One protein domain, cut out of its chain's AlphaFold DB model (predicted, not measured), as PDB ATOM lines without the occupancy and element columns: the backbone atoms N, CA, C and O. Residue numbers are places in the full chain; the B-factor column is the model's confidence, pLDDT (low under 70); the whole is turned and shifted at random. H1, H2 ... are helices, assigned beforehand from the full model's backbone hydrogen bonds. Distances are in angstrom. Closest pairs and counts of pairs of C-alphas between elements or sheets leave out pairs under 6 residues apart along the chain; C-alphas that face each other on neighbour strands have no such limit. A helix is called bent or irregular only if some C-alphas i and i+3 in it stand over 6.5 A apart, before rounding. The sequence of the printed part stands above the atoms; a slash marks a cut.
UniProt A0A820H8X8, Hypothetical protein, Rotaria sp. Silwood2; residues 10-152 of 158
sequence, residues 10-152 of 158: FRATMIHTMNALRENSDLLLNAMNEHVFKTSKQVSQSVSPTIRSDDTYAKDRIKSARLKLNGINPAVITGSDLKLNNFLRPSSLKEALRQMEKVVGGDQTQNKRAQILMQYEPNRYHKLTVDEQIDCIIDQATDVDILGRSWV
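What this domain is: This is residues 10 to 152 of the 158 residues of the protein "Hypothetical protein" of Rotaria sp. Silwood2 (UniProt A0A820H8X8). Helices H2, H3, H4 and H5 fold back and forth side by side in one row, and H1, H7 and H6 stand across the end where H2 and H4 begin. At the row's opposite end residues 45 to 50 stick out. The printed part has 143 residues with eight named helices, H1 to H8, and no named strand: all helix. It is compact, with a radius of gyration of the C-alphas of 16.8 A and spans of 46 by 42 by 33 A.

Where its parts are: Find C-alpha 10 at (-19.525, 11.070, 26.400); there H1, residues 10 to 23, begins. Read on through H2, residues 25 to 46, 31.1 A long, H3, residues 54 to 69, 23.1 A, H4, residues 74 to 83, and H5, residues 91 to 105, 21.3 A and irregular, with C-alphas 92 and 95 7.3 A apart. Then come H6, residues 112 to 119, H7, residues 130 to 141, and H8, residues 144 to 147, ending at (-7.802, 26.405, 25.201).

How they stand to each other: Look first at H4, with H7 a hub. Three helical hairpins follow each other, with these closest C-alphas: H2 and H3, Ser 40 and Asp 54, 5.5 A; H3, with residues 64 to 68 alone, and H4, Ser 64 and Ile 77, 6.8 A; H4 and H5, Ala 75 and Gly 105, 5.4 A. H7 touches H4 at a steep tilt of 54 degrees, closest at C-alphas Pro 74 and Ile 137, 6.3 A. It also touches H6, C-alphas Arg 113 and Cys 136 at 4.6 A, and, with residues 130 to 135 alone, H1, C-alphas Ile 15 and Val 130 at 6.1 A. H5, with residues 103 to 104 alone, only just touches H8, with 3 pairs of C-alphas within 8 A, closest Val 103 and Asp 145, 6.7 A. Every O i to N i+4 pair is within hydrogen-bond range in H1, H2, H3, H4, H6 and H7, and 9 of 11 in H5; H8 is too short for one.

The domain as a whole: The C-alphas farthest apart, Gln 45 and Thr 109, are 47.5 A apart. The printed part has no cut and no long link. Look for pLDDT under 70 at residues 44 to 54 and 121 to 125.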
ATOM      1  N   PHE A  10     -19.327   9.842  27.177       86.88
ATOM      2  CA  PHE A  10     -19.525  11.070  26.400       86.88
ATOM      3  C   PHE A  10     -19.372  10.819  24.905       86.88
ATOM      4  O   PHE A  10     -20.301  11.105  24.153       86.88
ATOM      5  N   ARG A  11     -18.257  10.208  24.480       91.75
ATOM      6  CA  ARG A  11     -18.038   9.842  23.074       91.75
ATOM      7  C   ARG A  11     -19.182   8.983  22.533       91.75
ATOM      8  O   ARG A  11     -19.727   9.301  21.481       91.75
ATOM      9  N   ALA A  12     -19.591   7.944  23.267       91.31
ATOM     10  CA  ALA A  12     -20.692   7.077  22.849       91.31
ATOM     11  C   ALA A  12     -22.004   7.858  22.673       91.31
ATOM     12  O   ALA A  12     -22.665   7.733  21.643       91.31
ATOM     13  N   THR A  13     -22.360   8.710  23.636       94.06
ATOM     14  CA  THR A  13     -23.580   9.530  23.565       94.06
ATOM     15  C   THR A  13     -23.524  10.517  22.395       94.06
ATOM     16  O   THR A  13     -24.500  10.662  21.655       94.06
ATOM     17  N   MET A  14     -22.371  11.155  22.171       95.00
ATOM     18  CA  MET A  14     -22.151  12.066  21.044       95.00
ATOM     19  C   MET A  14     -22.307  11.360  19.695       95.00
ATOM     20  O   MET A  14     -22.924  11.927  18.799       95.00
ATOM     21  N   ILE A  15     -21.815  10.125  19.556       95.25
ATOM     22  CA  ILE A  15     -21.959   9.332  18.326       95.25
ATOM     23  C   ILE A  15     -23.426   9.035  18.033       95.25
ATOM     24  O   ILE A  15     -23.897   9.325  16.936       95.25
ATOM     25  N   HIS A  16     -24.167   8.513  19.012       95.44
ATOM     26  CA  HIS A  16     -25.589   8.207  18.828       95.44
ATOM     27  C   HIS A  16     -26.388   9.468  18.474       95.44
ATOM     28  O   HIS A  16     -27.177   9.459  17.531       95.44
ATOM     29  N   THR A  17     -26.123  10.575  19.172       95.31
ATOM     30  CA  THR A  17     -26.778  11.864  18.905       95.31
ATOM     31  C   THR A  17     -26.444  12.378  17.507       95.31
ATOM     32  O   THR A  17     -27.331  12.790  16.765       95.31
ATOM     33  N   MET A  18     -25.171  12.333  17.111       96.00
ATOM     34  CA  MET A  18     -24.732  12.812  15.803       96.00
ATOM     35  C   MET A  18     -25.299  11.960  14.665       96.00
ATOM     36  O   MET A  18     -25.735  12.524  13.665       96.00
ATOM     37  N   ASN A  19     -25.361  10.634  14.818       95.25
ATOM     38  CA  ASN A  19     -26.027   9.754  13.854       95.25
ATOM     39  C   ASN A  19     -27.489  10.177  13.643       95.25
ATOM     40  O   ASN A  19     -27.873  10.484  12.515       95.25
ATOM     41  N   ALA A  20     -28.261  10.321  14.726       95.19
ATOM     42  CA  ALA A  20     -29.666  10.728  14.651       95.19
ATOM     43  C   ALA A  20     -29.860  12.112  13.994       95.19
ATOM     44  O   ALA A  20     -30.789  12.314  13.205       95.19
ATOM     45  N   LEU A  21     -28.964  13.065  14.285       94.31
ATOM     46  CA  LEU A  21     -28.985  14.405  13.688       94.31
ATOM     47  C   LEU A  21     -28.656  14.389  12.190       94.31
ATOM     48  O   LEU A  21     -29.249  15.152  11.426       94.31
ATOM     49  N   ARG A  22     -27.713  13.544  11.755       93.44
ATOM     50  CA  ARG A  22     -27.357  13.421  10.336       93.44
ATOM     51  C   ARG A  22     -28.461  12.731   9.529       93.44
ATOM     52  O   ARG A  22     -28.729  13.163   8.406       93.44
ATOM     53  N   GLU A  23     -29.114  11.717  10.097       93.00
ATOM     54  CA  GLU A  23     -30.241  11.004   9.473       93.00
ATOM     55  C   GLU A  23     -31.424  11.932   9.169       93.00
ATOM     56  O   GLU A  23     -32.010  11.848   8.094       93.00
ATOM     57  N   ASN A  24     -31.725  12.875  10.068       90.56
ATOM     58  CA  ASN A  24     -32.841  13.822   9.926       90.56
ATOM     59  C   ASN A  24     -32.377  15.246   9.576       90.56
ATOM     60  O   ASN A  24     -33.006  16.241   9.952       90.56
ATOM     61  N   SER A  25     -31.255  15.354   8.860       92.44
ATOM     62  CA  SER A  25     -30.593  16.636   8.603       92.44
ATOM     63  C   SER A  25     -31.451  17.629   7.810       92.44
ATOM     64  O   SER A  25     -31.366  18.828   8.068       92.44
ATOM     65  N   ASP A  26     -32.323  17.171   6.909       91.88
ATOM     66  CA  ASP A  26     -33.167  18.060   6.099       91.88
ATOM     67  C   ASP A  26     -34.233  18.796   6.922       91.88
ATOM     68  O   ASP A  26     -34.420  20.004   6.749       91.88
ATOM     69  N   LEU A  27     -34.892  18.106   7.861       92.31
ATOM     70  CA  LEU A  27     -35.877  18.727   8.754       92.31
ATOM     71  C   LEU A  27     -35.217  19.815   9.610       92.31
ATOM     72  O   LEU A  27     -35.732  20.930   9.713       92.31
ATOM     73  N   LEU A  28     -34.047  19.503  10.173       93.00
ATOM     74  CA  LEU A  28     -33.277  20.439  10.986       93.00
ATOM     75  C   LEU A  28     -32.813  21.649  10.166       93.00
ATOM     76  O   LEU A  28     -32.952  22.785  10.616       93.00
ATOM     77  N   LEU A  29     -32.297  21.428   8.954       93.50
ATOM     78  CA  LEU A  29     -31.840  22.508   8.079       93.50
ATOM     79  C   LEU A  29     -32.986  23.427   7.653       93.50
ATOM     80  O   LEU A  29     -32.785  24.638   7.608       93.50
ATOM     81  N   ASN A  30     -34.179  22.888   7.393       92.06
ATOM     82  CA  ASN A  30     -35.355  23.689   7.055       92.06
ATOM     83  C   ASN A  30     -35.805  24.563   8.233       92.06
ATOM     84  O   ASN A  30     -36.001  25.766   8.058       92.06
ATOM     85  N   ALA A  31     -35.882  23.989   9.438       91.88
ATOM     86  CA  ALA A  31     -36.222  24.735  10.650       91.88
ATOM     87  C   ALA A  31     -35.180  25.825  10.966       91.88
ATOM     88  O   ALA A  31     -35.523  26.970  11.265       91.88
ATOM     89  N   MET A  32     -33.887  25.499  10.841       91.38
ATOM     90  CA  MET A  32     -32.807  26.474  10.999       91.38
ATOM     91  C   MET A  32     -32.881  27.586   9.951       91.38
ATOM     92  O   MET A  32     -32.610  28.736  10.281       91.38
ATOM     93  N   ASN A  33     -33.234  27.267   8.704       90.50
ATOM     94  CA  ASN A  33     -33.315  28.239   7.619       90.50
ATOM     95  C   ASN A  33     -34.329  29.341   7.936       90.50
ATOM     96  O   ASN A  33     -33.982  30.519   7.905       90.50
ATOM     97  N   GLU A  34     -35.549  28.970   8.322       88.31
ATOM     98  CA  GLU A  34     -36.572  29.942   8.714       88.31
ATOM     99  C   GLU A  34     -36.098  30.824   9.879       88.31
ATOM    100  O   GLU A  34     -36.192  32.054   9.823       88.31
ATOM    101  N   HIS A  35     -35.513  30.203  10.907       88.50
ATOM    102  CA  HIS A  35     -35.049  30.916  12.090       88.50
ATOM    103  C   HIS A  35     -33.897  31.887  11.786       88.50
ATOM    104  O   HIS A  35     -33.953  33.054  12.166       88.50
ATOM    105  N   VAL A  36     -32.858  31.442  11.074       87.62
ATOM    106  CA  VAL A  36     -31.665  32.254  10.782       87.62
ATOM    107  C   VAL A  36     -32.012  33.458   9.908       87.62
ATOM    108  O   VAL A  36     -31.520  34.554  10.175       87.62
ATOM    109  N   PHE A  37     -32.873  33.284   8.900       83.81
ATOM    110  CA  PHE A  37     -33.323  34.390   8.051       83.81
ATOM    111  C   PHE A  37     -34.212  35.387   8.799       83.81
ATOM    112  O   PHE A  37     -34.158  36.588   8.531       83.81
ATOM    113  N   LYS A  38     -35.036  34.917   9.739       85.00
ATOM    114  CA  LYS A  38     -35.834  35.802  10.592       85.00
ATOM    115  C   LYS A  38     -34.936  36.626  11.516       85.00
ATOM    116  O   LYS A  38     -35.084  37.844  11.579       85.00
ATOM    117  N   THR A  39     -33.986  35.978  12.183       80.12
ATOM    118  CA  THR A  39     -33.070  36.633  13.126       80.12
ATOM    119  C   THR A  39     -32.128  37.609  12.420       80.12
ATOM    120  O   THR A  39     -31.906  38.703  12.933       80.12
ATOM    121  N   SER A  40     -31.615  37.283  11.226       79.00
ATOM    122  CA  SER A  40     -30.733  38.200  10.487       79.00
ATOM    123  C   SER A  40     -31.422  39.527  10.159       79.00
ATOM    124  O   SER A  40     -30.834  40.583  10.380       79.00
ATOM    125  N   LYS A  41     -32.691  39.478   9.735       79.75
ATOM    126  CA  LYS A  41     -33.515  40.666   9.465       79.75
ATOM    127  C   LYS A  41     -33.824  41.485  10.722       79.75
ATOM    128  O   LYS A  41     -33.937  42.700  10.650       79.75
ATOM    129  N   GLN A  42     -33.981  40.843  11.880       77.38
ATOM    130  CA  GLN A  42     -34.211  41.556  13.145       77.38
ATOM    131  C   GLN A  42     -32.946  42.272  13.643       77.38
ATOM    132  O   GLN A  42     -33.013  43.386  14.165       77.38
ATOM    133  N   VAL A  43     -31.777  41.652  13.469       73.69
ATOM    134  CA  VAL A  43     -30.494  42.249  13.870       73.69
ATOM    135  C   VAL A  43     -30.151  43.447  12.986       73.69
ATOM    136  O   VAL A  43     -29.739  44.482  13.499       73.69
ATOM    137  N   SER A  44     -30.384  43.366  11.678       67.31
ATOM    138  CA  SER A  44     -30.138  44.492  10.769       67.31
ATOM    139  C   SER A  44     -31.087  45.672  10.975       67.31
ATOM    140  O   SER A  44     -30.721  46.812  10.707       67.31
ATOM    141  N   GLN A  45     -32.291  45.424  11.494       69.19
ATOM    142  CA  GLN A  45     -33.225  46.478  11.892       69.19
ATOM    143  C   GLN A  45     -32.830  47.165  13.208       69.19
ATOM    144  O   GLN A  45     -33.219  48.308  13.430       69.19
ATOM    145  N   SER A  46     -32.076  46.487  14.079       66.31
ATOM    146  CA  SER A  46     -31.667  47.012  15.392       66.31
ATOM    147  C   SER A  46     -30.247  47.591  15.420       66.31
ATOM    148  O   SER A  46     -29.944  48.401  16.293       66.31
ATOM    149  N   VAL A  47     -29.385  47.226  14.467       60.94
ATOM    150  CA  VAL A  47     -27.993  47.689  14.366       60.94
ATOM    151  C   VAL A  47     -27.803  48.466  13.060       60.94
ATOM    152  O   VAL A  47     -28.179  47.984  11.996       60.94
ATOM    153  N   SER A  48     -27.207  49.661  13.129       51.94
ATOM    154  CA  SER A  48     -26.905  50.530  11.977       51.94
ATOM    155  C   SER A  48     -26.288  49.749  10.798       51.94
ATOM    156  O   SER A  48     -25.493  48.835  11.040       51.94
ATOM    157  N   PRO A  49     -26.596  50.103   9.530       52.78
ATOM    158  CA  PRO A  49     -26.417  49.248   8.354       52.78
ATOM    159  C   PRO A  49     -24.953  49.196   7.916       52.78
ATOM    160  O   PRO A  49     -24.551  49.764   6.904       52.78
ATOM    161  N   THR A  50     -24.125  48.510   8.691       52.44
ATOM    162  CA  THR A  50     -22.687  48.479   8.461       52.44
ATOM    163  C   THR A  50     -22.255  47.014   8.366       52.44
ATOM    164  O   THR A  50     -21.861  46.390   9.344       52.44
ATOM    165  N   ILE A  51     -22.313  46.494   7.124       53.41
ATOM    166  CA  ILE A  51     -21.261  45.696   6.436       53.41
ATOM    167  C   ILE A  51     -21.693  44.367   5.757       53.41
ATOM    168  O   ILE A  51     -20.926  43.863   4.937       53.41
ATOM    169  N   ARG A  52     -22.892  43.792   5.923       55.28
ATOM    170  CA  ARG A  52     -23.311  42.637   5.078       55.28
ATOM    171  C   ARG A  52     -24.793  42.689   4.734       55.28
ATOM    172  O   ARG A  52     -25.594  42.984   5.602       55.28
ATOM    173  N   SER A  53     -25.148  42.344   3.494       61.06
ATOM    174  CA  SER A  53     -26.538  42.046   3.147       61.06
ATOM    175  C   SER A  53     -27.006  40.848   3.977       61.06
ATOM    176  O   SER A  53     -26.370  39.787   3.940       61.06
ATOM    177  N   ASP A  54     -28.091  41.029   4.726       63.62
ATOM    178  CA  ASP A  54     -28.655  40.071   5.693       63.62
ATOM    179  C   ASP A  54     -28.777  38.653   5.126       63.62
ATOM    180  O   ASP A  54     -28.463  37.660   5.789       63.62
ATOM    181  N   ASP A  55     -29.145  38.571   3.848       72.00
ATOM    182  CA  ASP A  55     -29.325  37.321   3.120       72.00
ATOM    183  C   ASP A  55     -28.012  36.560   2.895       72.00
ATOM    184  O   ASP A  55     -28.001  35.331   2.878       72.00
ATOM    185  N   THR A  56     -26.883  37.254   2.736       80.38
ATOM    186  CA  THR A  56     -25.578  36.614   2.497       80.38
ATOM    187  C   THR A  56     -25.027  36.013   3.783       80.38
ATOM    188  O   THR A  56     -24.433  34.939   3.758       80.38
ATOM    189  N   TYR A  57     -25.230  36.674   4.928       82.75
ATOM    190  CA  TYR A  57     -24.863  36.099   6.223       82.75
ATOM    191  C   TYR A  57     -25.713  34.865   6.542       82.75
ATOM    192  O   TYR A  57     -25.161  33.822   6.894       82.75
ATOM    193  N   ALA A  58     -27.034  34.953   6.358       86.06
ATOM    194  CA  ALA A  58     -27.940  33.832   6.593       86.06
ATOM    195  C   ALA A  58     -27.579  32.614   5.725       86.06
ATOM    196  O   ALA A  58     -27.415  31.509   6.247       86.06
ATOM    197  N   LYS A  59     -27.343  32.823   4.422       89.25
ATOM    198  CA  LYS A  59     -26.904  31.766   3.493       89.25
ATOM    199  C   LYS A  59     -25.607  31.093   3.937       89.25
ATOM    200  O   LYS A  59     -25.533  29.866   3.919       89.25
ATOM    201  N   ASP A  60     -24.610  31.861   4.376       89.38
ATOM    202  CA  ASP A  60     -23.338  31.303   4.847       89.38
ATOM    203  C   ASP A  60     -23.502  30.476   6.128       89.38
ATOM    204  O   ASP A  60     -22.894  29.411   6.258       89.38
ATOM    205  N   ARG A  61     -24.359  30.916   7.059       90.19
ATOM    206  CA  ARG A  61     -24.638  30.171   8.298       90.19
ATOM    207  C   ARG A  61     -25.354  28.853   8.015       90.19
ATOM    208  O   ARG A  61     -24.958  27.826   8.564       90.19
ATOM    209  N   ILE A  62     -26.329  28.852   7.106       92.94
ATOM    210  CA  ILE A  62     -27.020  27.628   6.671       92.94
ATOM    211  C   ILE A  62     -26.085  26.703   5.891       92.94
ATOM    212  O   ILE A  62     -26.093  25.491   6.108       92.94
ATOM    213  N   LYS A  63     -25.209  27.252   5.043       92.44
ATOM    214  CA  LYS A  63     -24.167  26.473   4.364       92.44
ATOM    215  C   LYS A  63     -23.220  25.813   5.371       92.44
ATOM    216  O   LYS A  63     -22.959  24.620   5.245       92.44
ATOM    217  N   SER A  64     -22.756  26.546   6.385       92.06
ATOM    218  CA  SER A  64     -21.917  26.002   7.464       92.06
ATOM    219  C   SER A  64     -22.639  24.880   8.224       92.06
ATOM    220  O   SER A  64     -22.075  23.802   8.405       92.06
ATOM    221  N   ALA A  65     -23.916  25.068   8.580       94.06
ATOM    222  CA  ALA A  65     -24.733  24.032   9.218       94.06
ATOM    223  C   ALA A  65     -24.856  22.762   8.357       94.06
ATOM    224  O   ALA A  65     -24.671  21.651   8.854       94.06
ATOM    225  N   ARG A  66     -25.075  22.918   7.047       94.12
ATOM    226  CA  ARG A  66     -25.131  21.791   6.107       94.12
ATOM    227  C   ARG A  66     -23.803  21.036   6.039       94.12
ATOM    228  O   ARG A  66     -23.806  19.812   6.036       94.12
ATOM    229  N   LEU A  67     -22.667  21.737   6.022       93.00
ATOM    230  CA  LEU A  67     -21.345  21.097   6.033       93.00
ATOM    231  C   LEU A  67     -21.099  20.316   7.335       93.00
ATOM    232  O   LEU A  67     -20.574  19.205   7.282       93.00
ATOM    233  N   LYS A  68     -21.536  20.846   8.488       94.56
ATOM    234  CA  LYS A  68     -21.464  20.148   9.787       94.56
ATOM    235  C   LYS A  68     -22.230  18.821   9.756       94.56
ATOM    236  O   LYS A  68     -21.680  17.794  10.144       94.56
ATOM    237  N   LEU A  69     -23.462  18.827   9.243       94.06
ATOM    238  CA  LEU A  69     -24.311  17.627   9.159       94.06
ATOM    239  C   LEU A  69     -23.866  16.652   8.058       94.06
ATOM    240  O   LEU A  69     -24.024  15.444   8.193       94.06
ATOM    241  N   ASN A  70     -23.224  17.146   7.001       92.19
ATOM    242  CA  ASN A  70     -22.645  16.297   5.959       92.19
ATOM    243  C   ASN A  70     -21.352  15.592   6.389       92.19
ATOM    244  O   ASN A  70     -20.807  14.821   5.604       92.19
ATOM    245  N   GLY A  71     -20.865  15.831   7.609       91.81
ATOM    246  CA  GLY A  71     -19.675  15.177   8.142       91.81
ATOM    247  C   GLY A  71     -18.363  15.768   7.660       91.81
ATOM    248  O   GLY A  71     -17.371  15.057   7.567       91.81
ATOM    249  N   ILE A  72     -18.338  17.062   7.347       93.25
ATOM    250  CA  ILE A  72     -17.076  17.739   7.048       93.25
ATOM    251  C   ILE A  72     -16.255  17.901   8.328       93.25
ATOM    252  O   ILE A  72     -16.803  18.084   9.420       93.25
ATOM    253  N   ASN A  73     -14.930  17.838   8.180       93.50
ATOM    254  CA  ASN A  73     -13.999  17.991   9.287       93.50
ATOM    255  C   ASN A  73     -14.239  19.319  10.055       93.50
ATOM    256  O   ASN A  73     -14.254  20.391   9.433       93.50
ATOM    257  N   PRO A  74     -14.399  19.269  11.392       94.50
ATOM    258  CA  PRO A  74     -14.615  20.442  12.242       94.50
ATOM    259  C   PRO A  74     -13.575  21.564  12.083       94.50
ATOM    260  O   PRO A  74     -13.948  22.744  12.071       94.50
ATOM    261  N   ALA A  75     -12.298  21.222  11.880       93.94
ATOM    262  CA  ALA A  75     -11.219  22.193  11.702       93.94
ATOM    263  C   ALA A  75     -11.404  23.012  10.416       93.94
ATOM    264  O   ALA A  75     -11.236  24.231  10.409       93.94
ATOM    265  N   VAL A  76     -11.840  22.362   9.332       92.06
ATOM    266  CA  VAL A  76     -12.100  23.016   8.038       92.06
ATOM    267  C   VAL A  76     -13.272  23.990   8.143       92.06
ATOM    268  O   VAL A  76     -13.217  25.099   7.604       92.06
ATOM    269  N   ILE A  77     -14.327  23.597   8.859       93.06
ATOM    270  CA  ILE A  77     -15.501  24.449   9.082       93.06
ATOM    271  C   ILE A  77     -15.109  25.668   9.920       93.06
ATOM    272  O   ILE A  77     -15.401  26.796   9.527       93.06
ATOM    273  N   THR A  78     -14.384  25.453  11.019       93.69
ATOM    274  CA  THR A  78     -13.920  26.529  11.905       93.69
ATOM    275  C   THR A  78     -12.991  27.495  11.164       93.69
ATOM    276  O   THR A  78     -13.185  28.707  11.227       93.69
ATOM    277  N   GLY A  79     -12.034  26.985  10.382       91.69
ATOM    278  CA  GLY A  79     -11.151  27.814   9.558       91.69
ATOM    279  C   GLY A  79     -11.900  28.608   8.483       91.69
ATOM    280  O   GLY A  79     -11.576  29.765   8.218       91.69
ATOM    281  N   SER A  80     -12.950  28.028   7.895       90.88
ATOM    282  CA  SER A  80     -13.828  28.743   6.959       90.88
ATOM    283  C   SER A  80     -14.603  29.863   7.661       90.88
ATOM    284  O   SER A  80     -14.694  30.970   7.135       90.88
ATOM    285  N   ASP A  81     -15.113  29.604   8.865       89.94
ATOM    286  CA  ASP A  81     -15.827  30.593   9.675       89.94
ATOM    287  C   ASP A  81     -14.920  31.764  10.102       89.94
ATOM    288  O   ASP A  81     -15.367  32.913  10.075       89.94
ATOM    289  N   LEU A  82     -13.641  31.504  10.402       90.12
ATOM    290  CA  LEU A  82     -12.642  32.547  10.674       90.12
ATOM    291  C   LEU A  82     -12.445  33.480   9.471       90.12
ATOM    292  O   LEU A  82     -12.456  34.700   9.630       90.12
ATOM    293  N   LYS A  83     -12.345  32.928   8.254       86.31
ATOM    294  CA  LYS A  83     -12.199  33.712   7.010       86.31
ATOM    295  C   LYS A  83     -13.418  34.578   6.700       86.31
ATOM    296  O   LYS A  83     -13.289  35.641   6.095       86.31
ATOM    297  N   LEU A  84     -14.605  34.132   7.111       84.44
ATOM    298  CA  LEU A  84     -15.855  34.878   6.947       84.44
ATOM    299  C   LEU A  84     -15.997  36.039   7.946       84.44
ATOM    300  O   LEU A  84     -16.934  36.836   7.816       84.44
ATOM    301  N   ASN A  85     -15.109  36.141   8.940       81.50
ATOM    302  CA  ASN A  85     -15.149  37.196   9.937       81.50
ATOM    303  C   ASN A  85     -14.600  38.514   9.371       81.50
ATOM    304  O   ASN A  85     -13.407  38.673   9.117       81.50
ATOM    305  N   ASN A  86     -15.487  39.500   9.241       73.12
ATOM    306  CA  ASN A  86     -15.148  40.809   8.697       73.12
ATOM    307  C   ASN A  86     -14.107  41.572   9.522       73.12
ATOM    308  O   ASN A  86     -13.347  42.342   8.938       73.12
ATOM    309  N   PHE A  87     -14.065  41.350  10.839       76.94
ATOM    310  CA  PHE A  87     -13.117  42.002  11.742       76.94
ATOM    311  C   PHE A  87     -11.681  41.510  11.538       76.94
ATOM    312  O   PHE A  87     -10.749  42.240  11.844       76.94
ATOM    313  N   LEU A  88     -11.499  40.312  10.970       76.12
ATOM    314  CA  LEU A  88     -10.187  39.715  10.697       76.12
ATOM    315  C   LEU A  88      -9.691  39.976   9.261       76.12
ATOM    316  O   LEU A  88      -8.586  39.575   8.909       76.12
ATOM    317  N   ARG A  89     -10.489  40.660   8.423       72.38
ATOM    318  CA  ARG A  89     -10.132  41.015   7.034       72.38
ATOM    319  C   ARG A  89      -9.073  42.117   6.865       72.38
ATOM    320  O   ARG A  89      -8.407  42.082   5.828       72.38
ATOM    321  N   PRO A  90      -8.915  43.109   7.769       81.88
ATOM    322  CA  PRO A  90      -7.884  44.133   7.613       81.88
ATOM    323  C   PRO A  90      -6.484  43.527   7.448       81.88
ATOM    324  O   PRO A  90      -6.139  42.540   8.097       81.88
ATOM    325  N   SER A  91      -5.655  44.143   6.600       77.56
ATOM    326  CA  SER A  91      -4.303  43.656   6.283       77.56
ATOM    327  C   SER A  91      -3.398  43.533   7.513       77.56
ATOM    328  O   SER A  91      -2.548  42.645   7.546       77.56
ATOM    329  N   SER A  92      -3.624  44.357   8.540       83.62
ATOM    330  CA  SER A  92      -2.911  44.322   9.822       83.62
ATOM    331  C   SER A  92      -3.137  43.038  10.627       83.62
ATOM    332  O   SER A  92      -2.269  42.651  11.401       83.62
ATOM    333  N   LEU A  93      -4.268  42.351  10.435       85.12
ATOM    334  CA  LEU A  93      -4.630  41.127  11.162       85.12
ATOM    335  C   LEU A  93      -4.451  39.857  10.327       85.12
ATOM    336  O   LEU A  93      -4.709  38.756  10.810       85.12
ATOM    337  N   LYS A  94      -3.966  39.984   9.087       86.44
ATOM    338  CA  LYS A  94      -3.776  38.851   8.174       86.44
ATOM    339  C   LYS A  94      -2.820  37.799   8.735       86.44
ATOM    340  O   LYS A  94      -3.052  36.608   8.546       86.44
ATOM    341  N   GLU A  95      -1.764  38.229   9.419       88.31
ATOM    342  CA  GLU A  95      -0.816  37.300  10.036       88.31
ATOM    343  C   GLU A  95      -1.445  36.590  11.240       88.31
ATOM    344  O   GLU A  95      -1.366  35.370  11.337       88.31
ATOM    345  N   ALA A  96      -2.179  37.316  12.088       88.94
ATOM    346  CA  ALA A  96      -2.936  36.711  13.183       88.94
ATOM    347  C   ALA A  96      -3.963  35.687  12.668       88.94
ATOM    348  O   ALA A  96      -4.054  34.592  13.215       88.94
ATOM    349  N   LEU A  97      -4.671  35.992  11.573       90.12
ATOM    350  CA  LEU A  97      -5.600  35.061  10.928       90.12
ATOM    351  C   LEU A  97      -4.888  33.790  10.438       90.12
ATOM    352  O   LEU A  97      -5.387  32.693  10.666       90.12
ATOM    353  N   ARG A  98      -3.702  33.913   9.826       90.50
ATOM    354  CA  ARG A  98      -2.891  32.752   9.414       90.50
ATOM    355  C   ARG A  98      -2.476  31.888  10.597       90.50
ATOM    356  O   ARG A  98      -2.547  30.666  10.507       90.50
ATOM    357  N   GLN A  99      -2.069  32.511  11.701       91.31
ATOM    358  CA  GLN A  99      -1.727  31.775  12.915       91.31
ATOM    359  C   GLN A  99      -2.966  31.088  13.506       91.31
ATOM    360  O   GLN A  99      -2.896  29.911  13.834       91.31
ATOM    361  N   MET A 100      -4.125  31.755  13.551       92.00
ATOM    362  CA  MET A 100      -5.381  31.133  13.996       92.00
ATOM    363  C   MET A 100      -5.788  29.948  13.111       92.00
ATOM    364  O   MET A 100      -6.176  28.907  13.632       92.00
ATOM    365  N   GLU A 101      -5.663  30.066  11.786       92.31
ATOM    366  CA  GLU A 101      -5.911  28.955  10.858       92.31
ATOM    367  C   GLU A 101      -4.982  27.769  11.126       92.31
ATOM    368  O   GLU A 101      -5.435  26.626  11.106       92.31
ATOM    369  N   LYS A 102      -3.704  28.034  11.422       93.00
ATOM    370  CA  LYS A 102      -2.729  26.999  11.778       93.00
ATOM    371  C   LYS A 102      -3.113  26.282  13.075       93.00
ATOM    372  O   LYS A 102      -3.129  25.055  13.099       93.00
ATOM    373  N   VAL A 103      -3.467  27.032  14.122       94.44
ATOM    374  CA  VAL A 103      -3.899  26.479  15.420       94.44
ATOM    375  C   VAL A 103      -5.158  25.620  15.251       94.44
ATOM    376  O   VAL A 103      -5.218  24.476  15.704       94.44
ATOM    377  N   VAL A 104      -6.159  26.130  14.531       93.94
ATOM    378  CA  VAL A 104      -7.402  25.393  14.259       93.94
ATOM    379  C   VAL A 104      -7.139  24.132  13.434       93.94
ATOM    380  O   VAL A 104      -7.721  23.087  13.726       93.94
ATOM    381  N   GLY A 105      -6.252  24.205  12.439       91.69
ATOM    382  CA  GLY A 105      -5.852  23.060  11.620       91.69
ATOM    383  C   GLY A 105      -5.233  21.919  12.430       91.69
ATOM    384  O   GLY A 105      -5.484  20.757  12.114       91.69
ATOM    385  N   GLY A 106      -4.519  22.249  13.508       92.94
ATOM    386  CA  GLY A 106      -3.836  21.286  14.371       92.94
ATOM    387  C   GLY A 106      -2.523  20.767  13.781       92.94
ATOM    388  O   GLY A 106      -2.196  20.991  12.613       92.94
ATOM    389  N   ASP A 107      -1.760  20.067  14.614       92.06
ATOM    390  CA  ASP A 107      -0.518  19.393  14.244       92.06
ATOM    391  C   ASP A 107      -0.806  17.966  13.761       92.06
ATOM    392  O   ASP A 107      -1.492  17.189  14.421       92.06
ATOM    393  N   GLN A 108      -0.238  17.597  12.617       89.94
ATOM    394  CA  GLN A 108      -0.382  16.278  12.001       89.94
ATOM    395  C   GLN A 108       0.181  15.138  12.860       89.94
ATOM    396  O   GLN A 108      -0.210  13.988  12.699       89.94
ATOM    397  N   THR A 109       1.094  15.429  13.781       89.31
ATOM    398  CA  THR A 109       1.708  14.426  14.658       89.31
ATOM    399  C   THR A 109       0.913  14.191  15.939       89.31
ATOM    400  O   THR A 109       0.932  13.078  16.459       89.31
ATOM    401  N   GLN A 110       0.184  15.200  16.425       90.56
ATOM    402  CA  GLN A 110      -0.491  15.166  17.729       90.56
ATOM    403  C   GLN A 110      -2.016  15.120  17.610       90.56
ATOM    404  O   GLN A 110      -2.673  14.393  18.350       90.56
ATOM    405  N   ASN A 111      -2.591  15.895  16.689       94.50
ATOM    406  CA  ASN A 111      -4.027  16.124  16.635       94.50
ATOM    407  C   ASN A 111      -4.719  15.170  15.664       94.50
ATOM    408  O   ASN A 111      -4.419  15.133  14.463       94.50
ATOM    409  N   LYS A 112      -5.746  14.471  16.158       92.31
ATOM    410  CA  LYS A 112      -6.546  13.551  15.332       92.31
ATOM    411  C   LYS A 112      -7.184  14.265  14.143       92.31
ATOM    412  O   LYS A 112      -7.218  13.718  13.042       92.31
ATOM    413  N   ARG A 113      -7.652  15.506  14.335       93.06
ATOM    414  CA  ARG A 113      -8.313  16.281  13.273       93.06
ATOM    415  C   ARG A 113      -7.399  16.561  12.078       93.06
ATOM    416  O   ARG A 113      -7.890  16.571  10.950       93.06
ATOM    417  N   ALA A 114      -6.096  16.733  12.312       92.62
ATOM    418  CA  ALA A 114      -5.090  16.949  11.274       92.62
ATOM    419  C   ALA A 114      -4.673  15.630  10.602       92.62
ATOM    420  O   ALA A 114      -4.576  15.569   9.378       92.62
ATOM    421  N   GLN A 115      -4.491  14.563  11.387       92.31
ATOM    422  CA  GLN A 115      -4.165  13.220  10.887       92.31
ATOM    423  C   GLN A 115      -5.230  12.694   9.926       92.31
ATOM    424  O   GLN A 115      -4.914  12.254   8.823       92.31
ATOM    425  N   ILE A 116      -6.499  12.796  10.323       89.38
ATOM    426  CA  ILE A 116      -7.640  12.368   9.513       89.38
ATOM    427  C   ILE A 116      -7.697  13.172   8.205       89.38
ATOM    428  O   ILE A 116      -7.948  12.600   7.153       89.38
ATOM    429  N   LEU A 117      -7.397  14.477   8.222       86.62
ATOM    430  CA  LEU A 117      -7.342  15.274   6.988       86.62
ATOM    431  C   LEU A 117      -6.259  14.806   6.013       86.62
ATOM    432  O   LEU A 117      -6.492  14.860   4.810       86.62
ATOM    433  N   MET A 118      -5.101  14.351   6.502       83.31
ATOM    434  CA  MET A 118      -4.023  13.856   5.634       83.31
ATOM    435  C   MET A 118      -4.347  12.525   4.964       83.31
ATOM    436  O   MET A 118      -3.804  12.235   3.900       83.31
ATOM    437  N   GLN A 119      -5.191  11.702   5.587       78.62
ATOM    438  CA  GLN A 119      -5.572  10.400   5.039       78.62
ATOM    439  C   GLN A 119      -6.433  10.525   3.777       78.62
ATOM    440  O   GLN A 119      -6.534   9.570   3.008       78.62
ATOM    441  N   TYR A 120      -7.032  11.695   3.538       70.31
ATOM    442  CA  TYR A 120      -7.887  11.943   2.385       70.31
ATOM    443  C   TYR A 120      -7.219  12.855   1.361       70.31
ATOM    444  O   TYR A 120      -6.375  13.689   1.686       70.31
ATOM    445  N   GLU A 121      -7.619  12.700   0.098       63.50
ATOM    446  CA  GLU A 121      -7.027  13.465  -0.993       63.50
ATOM    447  C   GLU A 121      -7.159  14.981  -0.776       63.50
ATOM    448  O   GLU A 121      -8.260  15.485  -0.501       63.50
ATOM    449  N   PRO A 122      -6.067  15.741  -0.982       55.59
ATOM    450  CA  PRO A 122      -6.145  17.187  -1.001       55.59
ATOM    451  C   PRO A 122      -7.109  17.602  -2.121       55.59
ATOM    452  O   PRO A 122      -6.952  17.190  -3.267       55.59
ATOM    453  N   ASN A 123      -8.093  18.442  -1.780       54.28
ATOM    454  CA  ASN A 123      -9.122  19.032  -2.659       54.28
ATOM    455  C   ASN A 123     -10.484  18.320  -2.759       54.28
ATOM    456  O   ASN A 123     -11.344  18.801  -3.500       54.28
ATOM    457  N   ARG A 124     -10.761  17.269  -1.974       56.94
ATOM    458  CA  ARG A 124     -12.150  16.827  -1.746       56.94
ATOM    459  C   ARG A 124     -12.573  17.046  -0.301       56.94
ATOM    460  O   ARG A 124     -11.890  16.648   0.634       56.94
ATOM    461  N   TYR A 125     -13.749  17.645  -0.123       61.84
ATOM    462  CA  TYR A 125     -14.450  17.610   1.155       61.84
ATOM    463  C   TYR A 125     -14.857  16.159   1.428       61.84
ATOM    464  O   TYR A 125     -15.855  15.681   0.886       61.84
ATOM    465  N   HIS A 126     -14.046  15.442   2.203       75.50
ATOM    466  CA  HIS A 126     -14.368  14.079   2.585       75.50
ATOM    467  C   HIS A 126     -15.493  14.081   3.624       75.50
ATOM    468  O   HIS A 126     -15.482  14.867   4.575       75.50
ATOM    469  N   LYS A 127     -16.471  13.199   3.416       88.06
ATOM    470  CA  LYS A 127     -17.539  12.940   4.375       88.06
ATOM    471  C   LYS A 127     -16.997  11.975   5.422       88.06
ATOM    472  O   LYS A 127     -16.971  10.775   5.183       88.06
ATOM    473  N   LEU A 128     -16.584  12.514   6.563       91.75
ATOM    474  CA  LEU A 128     -16.147  11.716   7.702       91.75
ATOM    475  C   LEU A 128     -17.277  10.805   8.176       91.75
ATOM    476  O   LEU A 128     -18.461  11.192   8.184       91.75
ATOM    477  N   THR A 129     -16.901   9.630   8.669       93.50
ATOM    478  CA  THR A 129     -17.795   8.821   9.498       93.50
ATOM    479  C   THR A 129     -18.216   9.608  10.744       93.50
ATOM    480  O   THR A 129     -17.670  10.672  11.065       93.50
ATOM    481  N   VAL A 130     -19.260   9.146  11.431       95.00
ATOM    482  CA  VAL A 130     -19.690   9.818  12.664       95.00
ATOM    483  C   VAL A 130     -18.635   9.672  13.756       95.00
ATOM    484  O   VAL A 130     -18.304  10.673  14.384       95.00
ATOM    485  N   ASP A 131     -18.036   8.492  13.908       94.25
ATOM    486  CA  ASP A 131     -16.918   8.259  14.825       94.25
ATOM    487  C   ASP A 131     -15.748   9.217  14.591       94.25
ATOM    488  O   ASP A 131     -15.344   9.917  15.519       94.25
ATOM    489  N   GLU A 132     -15.259   9.328  13.352       94.38
ATOM    490  CA  GLU A 132     -14.160  10.241  13.008       94.38
ATOM    491  C   GLU A 132     -14.530  11.701  13.267       94.38
ATOM    492  O   GLU A 132     -13.709  12.468  13.772       94.38
ATOM    493  N   GLN A 133     -15.765  12.108  12.950       95.31
ATOM    494  CA  GLN A 133     -16.201  13.475  13.219       95.31
ATOM    495  C   GLN A 133     -16.225  13.755  14.723       95.31
ATOM    496  O   GLN A 133     -15.756  14.815  15.136       95.31
ATOM    497  N   ILE A 134     -16.749  12.836  15.540       95.94
ATOM    498  CA  ILE A 134     -16.763  12.996  16.998       95.94
ATOM    499  C   ILE A 134     -15.340  13.015  17.556       95.94
ATOM    500  O   ILE A 134     -15.039  13.869  18.386       95.94
ATOM    501  N   ASP A 135     -14.448  12.157  17.064       94.31
ATOM    502  CA  ASP A 135     -13.041  12.172  17.468       94.31
ATOM    503  C   ASP A 135     -12.361  13.506  17.132       94.31
ATOM    504  O   ASP A 135     -11.646  14.047  17.973       94.31
ATOM    505  N   CYS A 136     -12.631  14.082  15.955       95.12
ATOM    506  CA  CYS A 136     -12.154  15.422  15.602       95.12
ATOM    507  C   CYS A 136     -12.739  16.514  16.511       95.12
ATOM    508  O   CYS A 136     -12.033  17.456  16.862       95.12
ATOM    509  N   ILE A 137     -14.028  16.419  16.871       95.44
ATOM    510  CA  ILE A 137     -14.695  17.396  17.749       95.44
ATOM    511  C   ILE A 137     -14.074  17.361  19.143       95.44
ATOM    512  O   ILE A 137     -13.768  18.417  19.689       95.44
ATOM    513  N   ILE A 138     -13.890  16.165  19.708       94.81
ATOM    514  CA  ILE A 138     -13.286  15.996  21.032       94.81
ATOM    515  C   ILE A 138     -11.848  16.516  21.005       94.81
ATOM    516  O   ILE A 138     -11.513  17.356  21.831       94.81
ATOM    517  N   ASP A 139     -11.044  16.102  20.018       95.38
ATOM    518  CA  ASP A 139      -9.664  16.574  19.836       95.38
ATOM    519  C   ASP A 139      -9.578  18.105  19.782       95.38
ATOM    520  O   ASP A 139      -8.796  18.698  20.518       95.38
ATOM    521  N   GLN A 140     -10.420  18.756  18.972       95.25
ATOM    522  CA  GLN A 140     -10.437  20.215  18.857       95.25
ATOM    523  C   GLN A 140     -10.918  20.906  20.145       95.25
ATOM    524  O   GLN A 140     -10.419  21.977  20.484       95.25
ATOM    525  N   ALA A 141     -11.882  20.323  20.863       93.50
ATOM    526  CA  ALA A 141     -12.422  20.888  22.099       93.50
ATOM    527  C   ALA A 141     -11.456  20.766  23.288       93.50
ATOM    528  O   ALA A 141     -11.506  21.589  24.196       93.50
ATOM    529  N   THR A 142     -10.587  19.752  23.286       92.44
ATOM    530  CA  THR A 142      -9.608  19.505  24.357       92.44
ATOM    531  C   THR A 142      -8.188  19.940  23.998       92.44
ATOM    532  O   THR A 142      -7.250  19.635  24.731       92.44
ATOM    533  N   ASP A 143      -8.001  20.618  22.866       94.62
ATOM    534  CA  ASP A 143      -6.682  21.059  22.430       94.62
ATOM    535  C   ASP A 143      -6.157  22.195  23.315       94.62
ATOM    536  O   ASP A 143      -6.717  23.293  23.347       94.62
ATOM    537  N   VAL A 144      -5.035  21.947  23.988       92.38
ATOM    538  CA  VAL A 144      -4.363  22.916  24.862       92.38
ATOM    539  C   VAL A 144      -3.974  24.192  24.107       92.38
ATOM    540  O   VAL A 144      -4.030  25.280  24.679       92.38
ATOM    541  N   ASP A 145      -3.631  24.099  22.821       92.81
ATOM    542  CA  ASP A 145      -3.239  25.252  22.012       92.81
ATOM    543  C   ASP A 145      -4.431  26.193  21.748       92.81
ATOM    544  O   ASP A 145      -4.277  27.420  21.763       92.81
ATOM    545  N   ILE A 146      -5.633  25.621  21.595       94.50
ATOM    546  CA  ILE A 146      -6.901  26.355  21.462       94.50
ATOM    547  C   ILE A 146      -7.353  26.887  22.826       94.50
ATOM    548  O   ILE A 146      -7.672  28.073  22.958       94.50
ATOM    549  N   LEU A 147      -7.354  26.039  23.857       93.69
ATOM    550  CA  LEU A 147      -7.802  26.405  25.201       93.69
ATOM    551  C   LEU A 147      -6.931  27.514  25.805       93.69
ATOM    552  O   LEU A 147      -7.471  28.461  26.376       93.69
ATOM    553  N   GLY A 148      -5.612  27.458  25.609       92.12
ATOM    554  CA  GLY A 148      -4.662  28.459  26.107       92.12
ATOM    555  C   GLY A 148      -4.715  29.812  25.387       92.12
ATOM    556  O   GLY A 148      -4.172  30.792  25.890       92.12
ATOM    557  N   ARG A 149      -5.372  29.892  24.222       91.75
ATOM    558  CA  ARG A 149      -5.571  31.136  23.444       91.75
ATOM    559  C   ARG A 149      -7.021  31.606  23.427       91.75
ATOM    560  O   ARG A 149      -7.358  32.550  22.712       91.75
ATOM    561  N   SER A 150      -7.880  30.936  24.184       91.81
ATOM    562  CA  SER A 150      -9.281  31.309  24.312       91.81
ATOM    563  C   SER A 150      -9.437  32.584  25.139       91.81
ATOM    564  O   SER A 150      -8.529  33.016  25.849       91.81
ATOM    565  N   TRP A 151     -10.598  33.224  25.016       92.19
ATOM    566  CA  TRP A 151     -10.883  34.445  25.760       92.19
ATOM    567  C   TRP A 151     -10.829  34.194  27.274       92.19
ATOM    568  O   TRP A 151     -11.399  33.217  27.750       92.19
ATOM    569  N   VAL A 152     -10.187  35.091  28.033       88.38
ATOM    570  CA  VAL A 152      -9.935  34.908  29.476       88.38
ATOM    571  C   VAL A 152     -11.215  34.671  30.284       88.38
ATOM    572  O   VAL A 152     -11.215  33.862  31.203       88.38
TER     573      VAL A 152